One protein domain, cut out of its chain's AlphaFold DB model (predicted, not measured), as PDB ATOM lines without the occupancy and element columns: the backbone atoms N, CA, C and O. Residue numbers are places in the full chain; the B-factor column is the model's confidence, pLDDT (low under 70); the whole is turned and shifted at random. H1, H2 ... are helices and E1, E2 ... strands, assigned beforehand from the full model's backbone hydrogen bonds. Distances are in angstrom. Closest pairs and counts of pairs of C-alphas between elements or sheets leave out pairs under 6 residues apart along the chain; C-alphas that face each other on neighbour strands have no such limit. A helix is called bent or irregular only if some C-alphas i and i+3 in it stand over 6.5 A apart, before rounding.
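What this domain is: This is residues 346 to 463 and 475 to 484 of the 1231 residues of an uncharacterized protein of Bisgaard taxon 44 str. 111 (UniProt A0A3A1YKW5). A strongly twisted sheet of four parallel strands makes the core, with helix H1 over one face and the longer H3 over the other. H2 packs on H3 away from the sheet and is followed by a long loop, residues 397 to 411, while H4 only grazes the sheet. The printed part has 128 residues with four named helices and four named strands, in the order E1 H1 E2 H2 H3 E3 H4 E4; the class is mixed, helices and strands, and the sheet runs E2 E1 E3 E4. The whole is compact, with a radius of gyration of the C-alphas of 15.8 A and spans of 42 by 34 by 31 A.

How they stand to each other: Begin at E1, residues 346 to 352, an inner strand. H1, residues 356 to 369, is on the sheet at a height of 10.2 A and runs along the strands, at 18 degrees to E1 on the local plane; the closest C-alphas of the two are those of Tyr 351 and Leu 359, 6.3 A apart. Edge strand E2, residues 374 to 378, is parallel to E1 at 36 degrees, with N 376 and O 349 2.8 A apart, within hydrogen-bond range. E1, H1 and E2 form a strand-helix-strand unit, two parallel neighbours with a helix between, its crossover right-handed. H2, residues 386 to 396, is not on the sheet. It touches H3, residues 412 to 430, with 418 to 422 of H3 alone, closest at the C-alphas of Ile 396 and Ala 418, 6.9 A, at a steep tilt of 60 degrees, the same way. H3 is on the sheet's opposite face from H1, at a height of 8.7 A, slantwise to E1 at 41 degrees on the local plane; with H1 and the sheet it makes three layers, helices on both faces. E3, residues 439 to 444, is parallel to E1 at 23 degrees, with N 348 and O 441 2.8 A apart. E2, H2, H3 and E3 form a split unit, with E1 between its strands, also right-handed. H4, residues 453 to 463, grazes the sheet with 457 to 461. Edge strand E4, residues 476 to 479, is parallel to E3 at 17 degrees, with N 440 and O 476 2.9 A apart. Each O i to N i+4 pair is within hydrogen-bond range in H3 and H4, against 8 of 10 in H1 and 5 of 7 in H2.

Where its parts are: Find C-alpha 346 at (39.348, 40.836, 29.294); from there E1 runs 19.7 A. H1 spans 18.9 A and is irregular, C-alphas 365 and 368 being 9.4 A apart. E2 spans 13.1 A. H2 spans 15.5 A and is neither bent nor irregular, but only just: C-alphas 392 and 395 are 6.3 A apart. H3 starts at C-alpha 412, (43.376, 31.820, 5.940), and spans 26.7 A. E3 spans 17.1 A and H4 15.1 A. E4 spans 10.5 A and ends at C-alpha 479, (34.149, 33.429, 21.563).

The domain as a whole: The two C-alphas farthest apart are those of Glu 387 and Ala 463, 45.3 A. Look for the cut after 463: residues 464 to 474 are not printed, and C-alphas 463 and 475 are 16.5 A apart. Of the links printed whole, H2 to H3 is long. The mean pLDDT of the printed part is 74.7, and it is under 70 in residues 392 to 410, 431 to 437, 460 to 463 and 475 to 484.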
ATOM      1  N   HIS A 346      38.638  40.155  30.376       88.94
ATOM      2  CA  HIS A 346      39.348  40.836  29.294       88.94
ATOM      3  C   HIS A 346      38.581  40.622  27.985       88.94
ATOM      4  O   HIS A 346      38.311  39.485  27.591       88.94
ATOM      5  N   LYS A 347      38.169  41.709  27.330       93.62
ATOM      6  CA  LYS A 347      37.218  41.685  26.207       93.62
ATOM      7  C   LYS A 347      37.867  42.283  24.966       93.62
ATOM      8  O   LYS A 347      38.312  43.424  25.009       93.62
ATOM      9  N   TYR A 348      37.861  41.549  23.858       95.25
ATOM     10  CA  TYR A 348      38.474  41.955  22.595       95.25
ATOM     11  C   TYR A 348      37.469  41.946  21.446       95.25
ATOM     12  O   TYR A 348      36.809  40.934  21.196       95.25
ATOM     13  N   VAL A 349      37.373  43.069  20.727       96.19
ATOM     14  CA  VAL A 349      36.664  43.154  19.444       96.19
ATOM     15  C   VAL A 349      37.674  43.119  18.301       96.19
ATOM     16  O   VAL A 349      38.569  43.957  18.203       96.19
ATOM     17  N   VAL A 350      37.534  42.120  17.438       95.75
ATOM     18  CA  VAL A 350      38.512  41.762  16.415       95.75
ATOM     19  C   VAL A 350      38.066  42.249  15.044       95.75
ATOM     20  O   VAL A 350      36.959  41.933  14.608       95.75
ATOM     21  N   TYR A 351      38.928  42.981  14.347       96.25
ATOM     22  CA  TYR A 351      38.678  43.487  12.995       96.25
ATOM     23  C   TYR A 351      39.904  43.273  12.102       96.25
ATOM     24  O   TYR A 351      41.025  43.148  12.591       96.25
ATOM     25  N   GLU A 352      39.697  43.213  10.791       95.12
ATOM     26  CA  GLU A 352      40.787  43.088   9.817       95.12
ATOM     27  C   GLU A 352      41.274  44.477   9.378       95.12
ATOM     28  O   GLU A 352      40.494  45.425   9.279       95.12
ATOM     29  N   GLU A 353      42.565  44.600   9.095       94.12
ATOM     30  CA  GLU A 353      43.185  45.820   8.577       94.12
ATOM     31  C   GLU A 353      42.545  46.264   7.243       94.12
ATOM     32  O   GLU A 353      42.439  45.495   6.280       94.12
ATOM     33  N   GLY A 354      42.111  47.524   7.172       92.69
ATOM     34  CA  GLY A 354      41.295  48.049   6.076       92.69
ATOM     35  C   GLY A 354      39.785  47.835   6.251       92.69
ATOM     36  O   GLY A 354      39.024  48.191   5.348       92.69
ATOM     37  N   LYS A 355      39.336  47.266   7.381       94.69
ATOM     38  CA  LYS A 355      37.920  47.132   7.773       94.69
ATOM     39  C   LYS A 355      37.585  47.917   9.044       94.69
ATOM     40  O   LYS A 355      36.694  47.549   9.807       94.69
ATOM     41  N   GLU A 356      38.234  49.059   9.260       96.12
ATOM     42  CA  GLU A 356      37.981  49.964  10.394       96.12
ATOM     43  C   GLU A 356      36.512  50.442  10.436       96.12
ATOM     44  O   GLU A 356      35.971  50.741  11.502       96.12
ATOM     45  N   ALA A 357      35.832  50.455   9.285       92.94
ATOM     46  CA  ALA A 357      34.398  50.717   9.185       92.94
ATOM     47  C   ALA A 357      33.530  49.649   9.885       92.94
ATOM     48  O   ALA A 357      32.498  49.999  10.457       92.94
ATOM     49  N   GLU A 358      33.941  48.373   9.904       93.94
ATOM     50  CA  GLU A 358      33.246  47.324  10.665       93.94
ATOM     51  C   GLU A 358      33.395  47.558  12.173       93.94
ATOM     52  O   GLU A 358      32.421  47.430  12.910       93.94
ATOM     53  N   LEU A 359      34.571  48.001  12.633       96.06
ATOM     54  CA  LEU A 359      34.793  48.390  14.030       96.06
ATOM     55  C   LEU A 359      33.936  49.606  14.429       96.06
ATOM     56  O   LEU A 359      33.317  49.611  15.494       96.06
ATOM     57  N   GLY A 360      33.834  50.617  13.560       92.88
ATOM     58  CA  GLY A 360      32.920  51.747  13.763       92.88
ATOM     59  C   GLY A 360      31.452  51.306  13.843       92.88
ATOM     60  O   GLY A 360      30.714  51.737  14.734       92.88
ATOM     61  N   LEU A 361      31.040  50.385  12.963       92.19
ATOM     62  CA  LEU A 361      29.709  49.782  12.992       92.19
ATOM     63  C   LEU A 361      29.466  48.981  14.279       92.19
ATOM     64  O   LEU A 361      28.389  49.129  14.857       92.19
ATOM     65  N   PHE A 362      30.450  48.224  14.773       94.69
ATOM     66  CA  PHE A 362      30.358  47.476  16.030       94.69
ATOM     67  C   PHE A 362      29.988  48.380  17.209       94.69
ATOM     68  O   PHE A 362      28.981  48.140  17.879       94.69
ATOM     69  N   PHE A 363      30.751  49.452  17.440       95.06
ATOM     70  CA  PHE A 363      30.462  50.382  18.534       95.06
ATOM     71  C   PHE A 363      29.148  51.151  18.309       95.06
ATOM     72  O   PHE A 363      28.405  51.366  19.266       95.06
ATOM     73  N   SER A 364      28.807  51.510  17.064       91.75
ATOM     74  CA  SER A 364      27.552  52.229  16.775       91.75
ATOM     75  C   SER A 364      26.285  51.383  16.979       91.75
ATOM     76  O   SER A 364      25.280  51.913  17.449       91.75
ATOM     77  N   ARG A 365      26.328  50.076  16.673       91.25
ATOM     78  CA  ARG A 365      25.202  49.141  16.854       91.25
ATOM     79  C   ARG A 365      25.012  48.765  18.322       91.25
ATOM     80  O   ARG A 365      23.905  48.823  18.842       91.25
ATOM     81  N   ASN A 366      26.105  48.407  18.995       88.62
ATOM     82  CA  ASN A 366      26.076  47.865  20.355       88.62
ATOM     83  C   ASN A 366      26.102  48.951  21.457       88.62
ATOM     84  O   ASN A 366      25.848  48.658  22.633       88.62
ATOM     85  N   GLY A 367      26.410  50.203  21.100       90.44
ATOM     86  CA  GLY A 367      26.373  51.369  21.985       90.44
ATOM     87  C   GLY A 367      27.246  51.230  23.237       90.44
ATOM     88  O   GLY A 367      28.330  50.646  23.211       90.44
ATOM     89  N   THR A 368      26.745  51.718  24.376       85.06
ATOM     90  CA  THR A 368      27.442  51.660  25.678       85.06
ATOM     91  C   THR A 368      27.712  50.242  26.191       85.06
ATOM     92  O   THR A 368      28.476  50.074  27.141       85.06
ATOM     93  N   SER A 369      27.118  49.206  25.584       79.56
ATOM     94  CA  SER A 369      27.432  47.816  25.924       79.56
ATOM     95  C   SER A 369      28.739  47.322  25.292       79.56
ATOM     96  O   SER A 369      29.313  46.366  25.802       79.56
ATOM     97  N   ALA A 370      29.234  47.978  24.235       87.88
ATOM     98  CA  ALA A 370      30.481  47.613  23.563       87.88
ATOM     99  C   ALA A 370      31.721  48.361  24.074       87.88
ATOM    100  O   ALA A 370      32.826  47.904  23.810       87.88
ATOM    101  N   TYR A 371      31.585  49.465  24.819       87.94
ATOM    102  CA  TYR A 371      32.740  50.267  25.268       87.94
ATOM    103  C   TYR A 371      33.723  49.533  26.203       87.94
ATOM    104  O   TYR A 371      34.821  50.034  26.423       87.94
ATOM    105  N   ASP A 372      33.372  48.348  26.712       86.81
ATOM    106  CA  ASP A 372      34.292  47.483  27.465       86.81
ATOM    107  C   ASP A 372      35.283  46.704  26.571       86.81
ATOM    108  O   ASP A 372      36.172  46.047  27.108       86.81
ATOM    109  N   PHE A 373      35.082  46.660  25.247       93.19
ATOM    110  CA  PHE A 373      35.874  45.827  24.333       93.19
ATOM    111  C   PHE A 373      37.083  46.589  23.779       93.19
ATOM    112  O   PHE A 373      36.934  47.590  23.076       93.19
ATOM    113  N   GLU A 374      38.284  46.067  24.023       95.19
ATOM    114  CA  GLU A 374      39.517  46.563  23.416       95.19
ATOM    115  C   GLU A 374      39.587  46.178  21.924       95.19
ATOM    116  O   GLU A 374      39.368  45.011  21.576       95.19
ATOM    117  N   PRO A 375      39.923  47.109  21.014       95.81
ATOM    118  CA  PRO A 375      40.101  46.785  19.606       95.81
ATOM    119  C   PRO A 375      41.375  45.956  19.354       95.81
ATOM    120  O   PRO A 375      42.477  46.264  19.827       95.81
ATOM    121  N   LEU A 376      41.214  44.905  18.551       95.62
ATOM    122  CA  LEU A 376      42.259  43.978  18.135       95.62
ATOM    123  C   LEU A 376      42.292  43.894  16.604       95.62
ATOM    124  O   LEU A 376      41.392  43.328  15.988       95.62
ATOM    125  N   MET A 377      43.331  44.456  15.990       95.81
ATOM    126  CA  MET A 377      43.519  44.386  14.541       95.81
ATOM    127  C   MET A 377      44.229  43.085  14.151       95.81
ATOM    128  O   MET A 377      45.295  42.779  14.691       95.81
ATOM    129  N   ILE A 378      43.675  42.362  13.180       94.00
ATOM    130  CA  ILE A 378      44.392  41.343  12.410       94.00
ATOM    131  C   ILE A 378      44.962  42.028  11.156       94.00
ATOM    132  O   ILE A 378      44.185  42.668  10.440       94.00
ATOM    133  N   PRO A 379      46.265  41.906  10.848       91.50
ATOM    134  CA  PRO A 379      46.811  42.306   9.556       91.50
ATOM    135  C   PRO A 379      46.070  41.605   8.418       91.50
ATOM    136  O   PRO A 379      45.665  40.447   8.553       91.50
ATOM    137  N   ASN A 380      45.888  42.290   7.295       89.31
ATOM    138  CA  ASN A 380      45.209  41.685   6.156       89.31
ATOM    139  C   ASN A 380      46.178  40.723   5.436       89.31
ATOM    140  O   ASN A 380      47.196  41.191   4.921       89.31
ATOM    141  N   PRO A 381      45.900  39.404   5.362       80.25
ATOM    142  CA  PRO A 381      46.831  38.440   4.773       80.25
ATOM    143  C   PRO A 381      47.104  38.700   3.282       80.25
ATOM    144  O   PRO A 381      48.195  38.385   2.820       80.25
ATOM    145  N   ASP A 382      46.182  39.350   2.560       84.00
ATOM    146  CA  ASP A 382      46.364  39.739   1.152       84.00
ATOM    147  C   ASP A 382      47.328  40.933   0.978       84.00
ATOM    148  O   ASP A 382      47.713  41.268  -0.145       84.00
ATOM    149  N   ARG A 383      47.701  41.609   2.076       83.50
ATOM    150  CA  ARG A 383      48.659  42.731   2.104       83.50
ATOM    151  C   ARG A 383      50.036  42.353   2.642       83.50
ATOM    152  O   ARG A 383      50.980  43.109   2.421       83.50
ATOM    153  N   LEU A 384      50.151  41.229   3.346       82.75
ATOM    154  CA  LEU A 384      51.417  40.773   3.909       82.75
ATOM    155  C   LEU A 384      52.327  40.191   2.822       82.75
ATOM    156  O   LEU A 384      51.902  39.407   1.972       82.75
ATOM    157  N   THR A 385      53.615  40.518   2.887       86.69
ATOM    158  CA  THR A 385      54.644  39.808   2.118       86.69
ATOM    159  C   THR A 385      54.785  38.357   2.596       86.69
ATOM    160  O   THR A 385      54.355  37.986   3.694       86.69
ATOM    161  N   LYS A 386      55.426  37.503   1.785       72.06
ATOM    162  CA  LYS A 386      55.699  36.106   2.173       72.06
ATOM    163  C   LYS A 386      56.604  36.038   3.401       72.06
ATOM    164  O   LYS A 386      56.462  35.146   4.232       72.06
ATOM    165  N   GLU A 387      57.504  37.002   3.509       76.75
ATOM    166  CA  GLU A 387      58.464  37.189   4.584       76.75
ATOM    167  C   GLU A 387      57.757  37.593   5.890       76.75
ATOM    168  O   GLU A 387      58.060  37.034   6.943       76.75
ATOM    169  N   GLU A 388      56.762  38.485   5.829       77.00
ATOM    170  CA  GLU A 388      55.927  38.851   6.984       77.00
ATOM    171  C   GLU A 388      55.000  37.705   7.410       77.00
ATOM    172  O   GLU A 388      54.929  37.390   8.598       77.00
ATOM    173  N   LEU A 389      54.353  37.011   6.465       73.31
ATOM    174  CA  LEU A 389      53.584  35.795   6.763       73.31
ATOM    175  C   LEU A 389      54.463  34.747   7.464       73.31
ATOM    176  O   LEU A 389      54.082  34.232   8.516       73.31
ATOM    177  N   ALA A 390      55.662  34.472   6.943       70.38
ATOM    178  CA  ALA A 390      56.619  33.551   7.558       70.38
ATOM    179  C   ALA A 390      57.078  34.013   8.957       70.38
ATOM    180  O   ALA A 390      57.214  33.186   9.863       70.38
ATOM    181  N   ALA A 391      57.258  35.321   9.165       72.75
ATOM    182  CA  ALA A 391      57.566  35.893  10.474       72.75
ATOM    183  C   ALA A 391      56.415  35.715  11.485       72.75
ATOM    184  O   ALA A 391      56.683  35.484  12.663       72.75
ATOM    185  N   TYR A 392      55.152  35.738  11.043       67.81
ATOM    186  CA  TYR A 392      54.000  35.406  11.893       67.81
ATOM    187  C   TYR A 392      53.816  33.894  12.121       67.81
ATOM    188  O   TYR A 392      53.320  33.505  13.178       67.81
ATOM    189  N   TYR A 393      54.264  33.027  11.205       65.12
ATOM    190  CA  TYR A 393      54.282  31.570  11.423       65.12
ATOM    191  C   TYR A 393      55.350  31.112  12.436       65.12
ATOM    192  O   TYR A 393      55.120  30.138  13.155       65.12
ATOM    193  N   GLN A 394      56.492  31.805  12.532       55.31
ATOM    194  CA  GLN A 394      57.595  31.458  13.450       55.31
ATOM    195  C   GLN A 394      57.150  31.290  14.925       55.31
ATOM    196  O   GLN A 394      57.455  30.247  15.505       55.31
ATOM    197  N   PRO A 395      56.393  32.227  15.540       52.25
ATOM    198  CA  PRO A 395      55.846  32.048  16.890       52.25
ATOM    199  C   PRO A 395      54.805  30.927  17.009       52.25
ATOM    200  O   PRO A 395      54.786  30.220  18.015       52.25
ATOM    201  N   ILE A 396      53.948  30.749  15.993       52.34
ATOM    202  CA  ILE A 396      52.861  29.752  16.002       52.34
ATOM    203  C   ILE A 396      53.440  28.329  16.066       52.34
ATOM    204  O   ILE A 396      52.935  27.483  16.803       52.34
ATOM    205  N   ALA A 397      54.564  28.088  15.384       46.94
ATOM    206  CA  ALA A 397      55.315  26.830  15.435       46.94
ATOM    207  C   ALA A 397      56.053  26.569  16.773       46.94
ATOM    208  O   ALA A 397      56.757  25.563  16.892       46.94
ATOM    209  N   TYR A 398      55.925  27.457  17.770       41.41
ATOM    210  CA  TYR A 398      56.629  27.385  19.057       41.41
ATOM    211  C   TYR A 398      55.698  27.559  20.277       41.41
ATOM    212  O   TYR A 398      56.099  28.087  21.316       41.41
ATOM    213  N   ASN A 399      54.447  27.097  20.186       42.09
ATOM    214  CA  ASN A 399      53.562  27.007  21.351       42.09
ATOM    215  C   ASN A 399      54.049  25.892  22.314       42.09
ATOM    216  O   ASN A 399      54.078  24.728  21.913       42.09
ATOM    217  N   PRO A 400      54.406  26.189  23.582       37.38
ATOM    218  CA  PRO A 400      54.918  25.186  24.522       37.38
ATOM    219  C   PRO A 400      53.852  24.208  25.058       37.38
ATOM    220  O   PRO A 400      54.189  23.297  25.816       37.38
ATOM    221  N   LEU A 401      52.570  24.375  24.709       39.28
ATOM    222  CA  LEU A 401      51.467  23.554  25.214       39.28
ATOM    223  C   LEU A 401      51.097  22.403  24.261       39.28
ATOM    224  O   LEU A 401      50.124  22.478  23.518       39.28
ATOM    225  N   LYS A 402      51.850  21.298  24.367       39.69
ATOM    226  CA  LYS A 402      51.443  19.923  23.986       39.69
ATOM    227  C   LYS A 402      50.898  19.687  22.559       39.69
ATOM    228  O   LYS A 402      50.091  18.782  22.369       39.69
ATOM    229  N   PHE A 403      51.393  20.397  21.546       35.56
ATOM    230  CA  PHE A 403      51.227  19.969  20.150       35.56
ATOM    231  C   PHE A 403      52.572  19.625  19.509       35.56
ATOM    232  O   PHE A 403      53.565  20.328  19.689       35.56
ATOM    233  N   GLU A 404      52.594  18.509  18.783       40.62
ATOM    234  CA  GLU A 404      53.743  18.060  17.997       40.62
ATOM    235  C   GLU A 404      54.024  19.022  16.832       40.62
ATOM    236  O   GLU A 404      53.175  19.832  16.452       40.62
ATOM    237  N   ARG A 405      55.216  18.926  16.226       37.03
ATOM    238  CA  ARG A 405      55.638  19.762  15.086       37.03
ATOM    239  C   ARG A 405      54.928  19.385  13.776       37.03
ATOM    240  O   ARG A 405      55.556  18.982  12.800       37.03
ATOM    241  N   ILE A 406      53.612  19.563  13.733       39.00
ATOM    242  CA  ILE A 406      52.807  19.395  12.524       39.00
ATOM    243  C   ILE A 406      52.902  20.684  11.698       39.00
ATOM    244  O   ILE A 406      52.119  21.615  11.867       39.00
ATOM    245  N   ALA A 407      53.869  20.732  10.780       39.53
ATOM    246  CA  ALA A 407      54.021  21.810   9.799       39.53
ATOM    247  C   ALA A 407      52.964  21.707   8.676       39.53
ATOM    248  O   ALA A 407      53.287  21.555   7.497       39.53
ATOM    249  N   ARG A 408      51.680  21.754   9.048       39.97
ATOM    250  CA  ARG A 408      50.554  21.798   8.110       39.97
ATOM    251  C   ARG A 408      50.354  23.229   7.604       39.97
ATOM    252  O   ARG A 408      50.419  24.182   8.377       39.97
ATOM    253  N   VAL A 409      50.054  23.366   6.312       47.56
ATOM    254  CA  VAL A 409      49.545  24.622   5.746       47.56
ATOM    255  C   VAL A 409      48.174  24.896   6.365       47.56
ATOM    256  O   VAL A 409      47.226  24.153   6.107       47.56
ATOM    257  N   LEU A 410      48.102  25.924   7.212       53.00
ATOM    258  CA  LEU A 410      46.840  26.449   7.732       53.00
ATOM    259  C   LEU A 410      46.094  27.182   6.613       53.00
ATOM    260  O   LEU A 410      46.733  27.858   5.802       53.00
ATOM    261  N   ASP A 411      44.765  27.101   6.590       76.69
ATOM    262  CA  ASP A 411      43.971  28.012   5.761       76.69
ATOM    263  C   ASP A 411      43.963  29.452   6.324       76.69
ATOM    264  O   ASP A 411      44.498  29.739   7.399       76.69
ATOM    265  N   ILE A 412      43.386  30.395   5.574       72.56
ATOM    266  CA  ILE A 412      43.376  31.820   5.940       72.56
ATOM    267  C   ILE A 412      42.577  32.093   7.232       72.56
ATOM    268  O   ILE A 412      42.949  32.985   7.994       72.56
ATOM    269  N   GLU A 413      41.514  31.345   7.531       76.94
ATOM    270  CA  GLU A 413      40.743  31.492   8.775       76.94
ATOM    271  C   GLU A 413      41.398  30.754   9.955       76.94
ATOM    272  O   GLU A 413      41.329  31.241  11.087       76.94
ATOM    273  N   GLU A 414      42.072  29.626   9.714       73.88
ATOM    274  CA  GLU A 414      42.944  28.959  10.693       73.88
ATOM    275  C   GLU A 414      44.127  29.872  11.086       73.88
ATOM    276  O   GLU A 414      44.397  30.059  12.276       73.88
ATOM    277  N   TRP A 415      44.784  30.520  10.112       83.69
ATOM    278  CA  TRP A 415      45.854  31.498  10.357       83.69
ATOM    279  C   TRP A 415      45.353  32.714  11.144       83.69
ATOM    280  O   TRP A 415      45.975  33.089  12.138       83.69
ATOM    281  N   LYS A 416      44.199  33.297  10.776       82.50
ATOM    282  CA  LYS A 416      43.589  34.409  11.533       82.50
ATOM    283  C   LYS A 416      43.318  34.025  12.987       82.50
ATOM    284  O   LYS A 416      43.596  34.817  13.883       82.50
ATOM    285  N   GLN A 417      42.808  32.819  13.245       80.00
ATOM    286  CA  GLN A 417      42.587  32.332  14.611       80.00
ATOM    287  C   GLN A 417      43.905  32.204  15.385       80.00
ATOM    288  O   GLN A 417      44.017  32.743  16.488       80.00
ATOM    289  N   ALA A 418      44.924  31.571  14.799       77.31
ATOM    290  CA  ALA A 418      46.243  31.459  15.419       77.31
ATOM    291  C   ALA A 418      46.890  32.835  15.682       77.31
ATOM    292  O   ALA A 418      47.486  33.037  16.744       77.31
ATOM    293  N   TYR A 419      46.712  33.806  14.778       85.25
ATOM    294  CA  TYR A 419      47.146  35.193  14.971       85.25
ATOM    295  C   TYR A 419      46.444  35.847  16.171       85.25
ATOM    296  O   TYR A 419      47.118  36.386  17.048       85.25
ATOM    297  N   ILE A 420      45.107  35.766  16.248       84.88
ATOM    298  CA  ILE A 420      44.308  36.327  17.353       84.88
ATOM    299  C   ILE A 420      44.804  35.792  18.700       84.88
ATOM    300  O   ILE A 420      45.092  36.577  19.603       84.88
ATOM    301  N   PHE A 421      44.950  34.469  18.835       80.25
ATOM    302  CA  PHE A 421      45.431  33.869  20.081       80.25
ATOM    303  C   PHE A 421      46.878  34.266  20.400       80.25
ATOM    304  O   PHE A 421      47.186  34.529  21.561       80.25
ATOM    305  N   THR A 422      47.752  34.377  19.394       81.31
ATOM    306  CA  THR A 422      49.159  34.777  19.579       81.31
ATOM    307  C   THR A 422      49.290  36.233  20.035       81.31
ATOM    308  O   THR A 422      50.015  36.514  20.988       81.31
ATOM    309  N   GLU A 423      48.569  37.168  19.411       85.88
ATOM    310  CA  GLU A 423      48.589  38.587  19.791       85.88
ATOM    311  C   GLU A 423      47.924  38.817  21.157       85.88
ATOM    312  O   GLU A 423      48.439  39.605  21.951       85.88
ATOM    313  N   ILE A 424      46.844  38.101  21.494       82.44
ATOM    314  CA  ILE A 424      46.257  38.169  22.843       82.44
ATOM    315  C   ILE A 424      47.219  37.586  23.886       82.44
ATOM    316  O   ILE A 424      47.444  38.229  24.907       82.44
ATOM    317  N   ALA A 425      47.856  36.438  23.625       75.69
ATOM    318  CA  ALA A 425      48.859  35.859  24.526       75.69
ATOM    319  C   ALA A 425      50.094  36.766  24.699       75.69
ATOM    320  O   ALA A 425      50.712  36.803  25.767       75.69
ATOM    321  N   ARG A 426      50.454  37.540  23.666       80.88
ATOM    322  CA  ARG A 426      51.480  38.585  23.757       80.88
ATOM    323  C   ARG A 426      51.005  39.744  24.637       80.88
ATOM    324  O   ARG A 426      51.707  40.106  25.578       80.88
ATOM    325  N   ARG A 427      49.794  40.266  24.409       81.12
ATOM    326  CA  ARG A 427      49.187  41.320  25.244       81.12
ATOM    327  C   ARG A 427      49.052  40.896  26.707       81.12
ATOM    328  O   ARG A 427      49.360  41.705  27.572       81.12
ATOM    329  N   SER A 428      48.691  39.645  27.001       73.12
ATOM    330  CA  SER A 428      48.606  39.134  28.378       73.12
ATOM    331  C   SER A 428      49.967  38.911  29.042       73.12
ATOM    332  O   SER A 428      50.067  38.924  30.263       73.12
ATOM    333  N   LYS A 429      51.034  38.716  28.258       71.62
ATOM    334  CA  LYS A 429      52.413  38.646  28.762       71.62
ATOM    335  C   LYS A 429      52.981  40.034  29.078       71.62
ATOM    336  O   LYS A 429      53.731  40.180  30.043       71.62
ATOM    337  N   ASP A 430      52.618  41.033  28.277       75.19
ATOM    338  CA  ASP A 430      53.041  42.425  28.454       75.19
ATOM    339  C   ASP A 430      52.195  43.149  29.531       75.19
ATOM    340  O   ASP A 430      52.717  43.972  30.292       75.19
ATOM    341  N   ASN A 431      50.901  42.816  29.655       67.12
ATOM    342  CA  ASN A 431      49.976  43.364  30.650       67.12
ATOM    343  C   ASN A 431      49.920  42.508  31.931       67.12
ATOM    344  O   ASN A 431      49.282  41.459  31.980       67.12
ATOM    345  N   LYS A 432      50.507  43.027  33.015       55.38
ATOM    346  CA  LYS A 432      50.579  42.383  34.341       55.38
ATOM    347  C   LYS A 432      49.232  42.177  35.058       55.38
ATOM    348  O   LYS A 432      49.248  41.668  36.176       55.38
ATOM    349  N   ALA A 433      48.113  42.605  34.474       59.00
ATOM    350  CA  ALA A 433      46.777  42.401  35.032       59.00
ATOM    351  C   ALA A 433      46.222  40.980  34.812       59.00
ATOM    352  O   ALA A 433      45.350  40.572  35.564       59.00
ATOM    353  N   PHE A 434      46.721  40.222  33.826       68.25
ATOM    354  CA  PHE A 434      46.210  38.874  33.554       68.25
ATOM    355  C   PHE A 434      46.592  37.885  34.665       68.25
ATOM    356  O   PHE A 434      47.768  37.558  34.850       68.25
ATOM    357  N   LEU A 435      45.585  37.373  35.372       69.44
ATOM    358  CA  LEU A 435      45.721  36.357  36.412       69.44
ATOM    359  C   LEU A 435      45.299  34.965  35.896       69.44
ATOM    360  O   LEU A 435      44.452  34.849  35.007       69.44
ATOM    361  N   PRO A 436      45.848  33.868  36.456       58.91
ATOM    362  CA  PRO A 436      45.325  32.529  36.201       58.91
ATOM    363  C   PRO A 436      43.838  32.445  36.574       58.91
ATOM    364  O   PRO A 436      43.456  32.860  37.669       58.91
ATOM    365  N   ASN A 437      43.030  31.834  35.702       61.38
ATOM    366  CA  ASN A 437      41.559  31.764  35.756       61.38
ATOM    367  C   ASN A 437      40.785  33.033  35.337       61.38
ATOM    368  O   ASN A 437      39.550  33.004  35.377       61.38
ATOM    369  N   ASP A 438      41.449  34.089  34.852       77.69
ATOM    370  CA  ASP A 438      40.766  35.179  34.140       77.69
ATOM    371  C   ASP A 438      39.993  34.656  32.913       77.69
ATOM    372  O   ASP A 438      40.348  33.646  32.288       77.69
ATOM    373  N   TRP A 439      38.922  35.372  32.559       79.31
ATOM    374  CA  TRP A 439      38.041  35.027  31.442       79.31
ATOM    375  C   TRP A 439      38.267  35.955  30.251       79.31
ATOM    376  O   TRP A 439      38.096  37.171  30.352       79.31
ATOM    377  N   LEU A 440      38.583  35.370  29.096       85.50
ATOM    378  CA  LEU A 440      38.752  36.080  27.835       85.50
ATOM    379  C   LEU A 440      37.474  36.014  26.990       85.50
ATOM    380  O   LEU A 440      36.977  34.927  26.688       85.50
ATOM    381  N   VAL A 441      36.987  37.172  26.541       90.12
ATOM    382  CA  VAL A 441      35.843  37.295  25.627       90.12
ATOM    383  C   VAL A 441      36.315  37.838  24.278       90.12
ATOM    384  O   VAL A 441      36.840  38.947  24.220       90.12
ATOM    385  N   ILE A 442      36.106  37.094  23.190       92.12
ATOM    386  CA  ILE A 442      36.468  37.504  21.819       92.12
ATOM    387  C   ILE A 442      35.203  37.633  20.958       92.12
ATOM    388  O   ILE A 442      34.348  36.749  21.000       92.12
ATOM    389  N   VAL A 443      35.094  38.705  20.165       92.06
ATOM    390  CA  VAL A 443      33.989  38.977  19.218       92.06
ATOM    391  C   VAL A 443      34.558  39.518  17.901       92.06
ATOM    392  O   VAL A 443      35.482  40.324  17.949       92.06
ATOM    393  N   ARG A 444      34.031  39.145  16.723       91.62
ATOM    394  CA  ARG A 444      34.401  39.805  15.449       91.62
ATOM    395  C   ARG A 444      33.574  41.081  15.245       91.62
ATOM    396  O   ARG A 444      32.379  41.093  15.515       91.62
ATOM    397  N   ALA A 445      34.176  42.151  14.729       93.31
ATOM    398  CA  ALA A 445      33.542  43.469  14.598       93.31
ATOM    399  C   ALA A 445      32.296  43.491  13.688       93.31
ATOM    400  O   ALA A 445      31.410  44.326  13.862       93.31
ATOM    401  N   ASN A 446      32.180  42.548  12.751       88.31
ATOM    402  CA  ASN A 446      30.986  42.385  11.922       88.31
ATOM    403  C   ASN A 446      29.799  41.699  12.640       88.31
ATOM    404  O   ASN A 446      28.716  41.610  12.058       88.31
ATOM    405  N   GLN A 447      29.968  41.249  13.889       86.62
ATOM    406  CA  GLN A 447      28.944  40.580  14.699       86.62
ATOM    407  C   GLN A 447      28.233  41.555  15.656       86.62
ATOM    408  O   GLN A 447      28.793  42.549  16.115       86.62
ATOM    409  N   GLU A 448      26.975  41.257  15.976       85.94
ATOM    410  CA  GLU A 448      26.168  42.010  16.944       85.94
ATOM    411  C   GLU A 448      26.118  41.267  18.286       85.94
ATOM    412  O   GLU A 448      26.008  40.037  18.322       85.94
ATOM    413  N   LEU A 449      26.218  42.000  19.397       86.31
ATOM    414  CA  LEU A 449      26.130  41.435  20.739       86.31
ATOM    415  C   LEU A 449      24.659  41.235  21.110       86.31
ATOM    416  O   LEU A 449      23.862  42.170  21.048       86.31
ATOM    417  N   ALA A 450      24.301  40.045  21.599       81.19
ATOM    418  CA  ALA A 450      22.982  39.828  22.188       81.19
ATOM    419  C   ALA A 450      22.709  40.890  23.287       81.19
ATOM    420  O   ALA A 450      23.559  41.062  24.164       81.19
ATOM    421  N   PRO A 451      21.541  41.568  23.326       77.25
ATOM    422  CA  PRO A 451      21.300  42.689  24.251       77.25
ATOM    423  C   PRO A 451      21.450  42.383  25.752       77.25
ATOM    424  O   PRO A 451      21.524  43.301  26.565       77.25
ATOM    425  N   ASN A 452      21.504  41.103  26.140       78.38
ATOM    426  CA  ASN A 452      21.777  40.642  27.502       78.38
ATOM    427  C   ASN A 452      23.108  39.869  27.652       78.38
ATOM    428  O   ASN A 452      23.263  39.111  28.610       78.38
ATOM    429  N   TRP A 453      24.083  40.048  26.749       83.81
ATOM    430  CA  TRP A 453      25.342  39.284  26.736       83.81
ATOM    431  C   TRP A 453      26.102  39.328  28.071       83.81
ATOM    432  O   TRP A 453      26.569  38.285  28.522       83.81
ATOM    433  N   ARG A 454      26.150  40.484  28.759       79.88
ATOM    434  CA  ARG A 454      26.765  40.607  30.098       79.88
ATOM    435  C   ARG A 454      26.100  39.667  31.116       79.88
ATOM    436  O   ARG A 454      26.791  39.014  31.887       79.88
ATOM    437  N   GLN A 455      24.771  39.534  31.077       76.38
ATOM    438  CA  GLN A 455      24.021  38.632  31.964       76.38
ATOM    439  C   GLN A 455      24.243  37.156  31.595       76.38
ATOM    440  O   GLN A 455      24.416  36.331  32.490       76.38
ATOM    441  N   ARG A 456      24.304  36.827  30.293       74.75
ATOM    442  CA  ARG A 456      24.673  35.479  29.813       74.75
ATOM    443  C   ARG A 456      26.081  35.093  30.290       74.75
ATOM    444  O   ARG A 456      26.267  33.997  30.808       74.75
ATOM    445  N   LEU A 457      27.046  36.009  30.176       76.50
ATOM    446  CA  LEU A 457      28.426  35.826  30.635       76.50
ATOM    447  C   LEU A 457      28.495  35.603  32.152       76.50
ATOM    448  O   LEU A 457      29.035  34.588  32.584       76.50
ATOM    449  N   SER A 458      27.890  36.481  32.961       73.38
ATOM    450  CA  SER A 458      27.847  36.305  34.420       73.38
ATOM    451  C   SER A 458      27.159  35.002  34.840       73.38
ATOM    452  O   SER A 458      27.563  34.412  35.837       73.38
ATOM    453  N   TYR A 459      26.157  34.519  34.092       70.69
ATOM    454  CA  TYR A 459      25.543  33.212  34.344       70.69
ATOM    455  C   TYR A 459      26.498  32.051  34.034       70.69
ATOM    456  O   TYR A 459      26.653  31.168  34.871       70.69
ATOM    457  N   MET A 460      27.193  32.065  32.890       64.94
ATOM    458  CA  MET A 460      28.177  31.028  32.541       64.94
ATOM    459  C   MET A 460      29.365  31.000  33.512       64.94
ATOM    460  O   MET A 460      29.773  29.925  33.947       64.94
ATOM    461  N   ILE A 461      29.875  32.167  33.917       68.69
ATOM    462  CA  ILE A 461      30.924  32.277  34.940       68.69
ATOM    463  C   ILE A 461      30.421  31.708  36.274       68.69
ATOM    464  O   ILE A 461      31.088  30.868  36.870       68.69
ATOM    465  N   LYS A 462      29.214  32.076  36.730       66.44
ATOM    466  CA  LYS A 462      28.644  31.558  37.991       66.44
ATOM    467  C   LYS A 462      28.306  30.062  37.938       66.44
ATOM    468  O   LYS A 462      28.406  29.400  38.965       66.44
ATOM    469  N   ALA A 463      27.963  29.518  36.769       56.97
ATOM    470  CA  ALA A 463      27.751  28.084  36.574       56.97
ATOM    471  C   ALA A 463      29.063  27.285  36.661       56.97
ATOM    472  O   ALA A 463      29.099  26.248  37.321       56.97
ATOM    473  N   LEU A 475      43.800  29.541  31.112       44.69
ATOM    474  CA  LEU A 475      42.931  30.674  30.780       44.69
ATOM    475  C   LEU A 475      41.577  30.157  30.284       44.69
ATOM    476  O   LEU A 475      41.522  29.199  29.512       44.69
ATOM    477  N   ASN A 476      40.487  30.811  30.690       54.72
ATOM    478  CA  ASN A 476      39.142  30.438  30.258       54.72
ATOM    479  C   ASN A 476      38.714  31.285  29.051       54.72
ATOM    480  O   ASN A 476      38.687  32.514  29.121       54.72
ATOM    481  N   PHE A 477      38.366  30.633  27.940       60.75
ATOM    482  CA  PHE A 477      38.101  31.288  26.655       60.75
ATOM    483  C   PHE A 477      36.617  31.229  26.263       60.75
ATOM    484  O   PHE A 477      35.996  30.168  26.308       60.75
ATOM    485  N   LEU A 478      36.067  32.353  25.795       61.81
ATOM    486  CA  LEU A 478      34.720  32.446  25.232       61.81
ATOM    487  C   LEU A 478      34.719  33.297  23.952       61.81
ATOM    488  O   LEU A 478      34.963  34.501  23.994       61.81
ATOM    489  N   MET A 479      34.368  32.694  22.813       58.22
ATOM    490  CA  MET A 479      34.149  33.429  21.563       58.22
ATOM    491  C   MET A 479      32.650  33.685  21.355       58.22
ATOM    492  O   MET A 479      31.890  32.780  21.005       58.22
ATOM    493  N   LEU A 480      32.214  34.920  21.597       56.09
ATOM    494  CA  LEU A 480      30.832  35.351  21.391       56.09
ATOM    495  C   LEU A 480      30.621  35.698  19.909       56.09
ATOM    496  O   LEU A 480      31.382  36.468  19.334       56.09
ATOM    497  N   GLY A 481      29.582  35.122  19.300       46.81
ATOM    498  CA  GLY A 481      29.280  35.270  17.868       46.81
ATOM    499  C   GLY A 481      29.290  33.961  17.069       46.81
ATOM    500  O   GLY A 481      28.880  33.956  15.910       46.81
ATOM    501  N   HIS A 482      29.688  32.831  17.668       42.47
ATOM    502  CA  HIS A 482      29.416  31.514  17.080       42.47
ATOM    503  C   HIS A 482      27.889  31.269  17.019       42.47
ATOM    504  O   HIS A 482      27.215  31.546  18.019       42.47
ATOM    505  N   PRO A 483      27.314  30.734  15.918       38.94
ATOM    506  CA  PRO A 483      25.857  30.649  15.740       38.94
ATOM    507  C   PRO A 483      25.103  29.953  16.882       38.94
ATOM    508  O   PRO A 483      24.010  30.376  17.248       38.94
ATOM    509  N   SER A 484      25.711  28.945  17.517       35.09
ATOM    510  CA  SER A 484      25.119  28.217  18.651       35.09
ATOM    511  C   SER A 484      24.885  29.057  19.917       35.09
ATOM    512  O   SER A 484      24.150  28.619  20.797       35.09
TER     513      SER A 484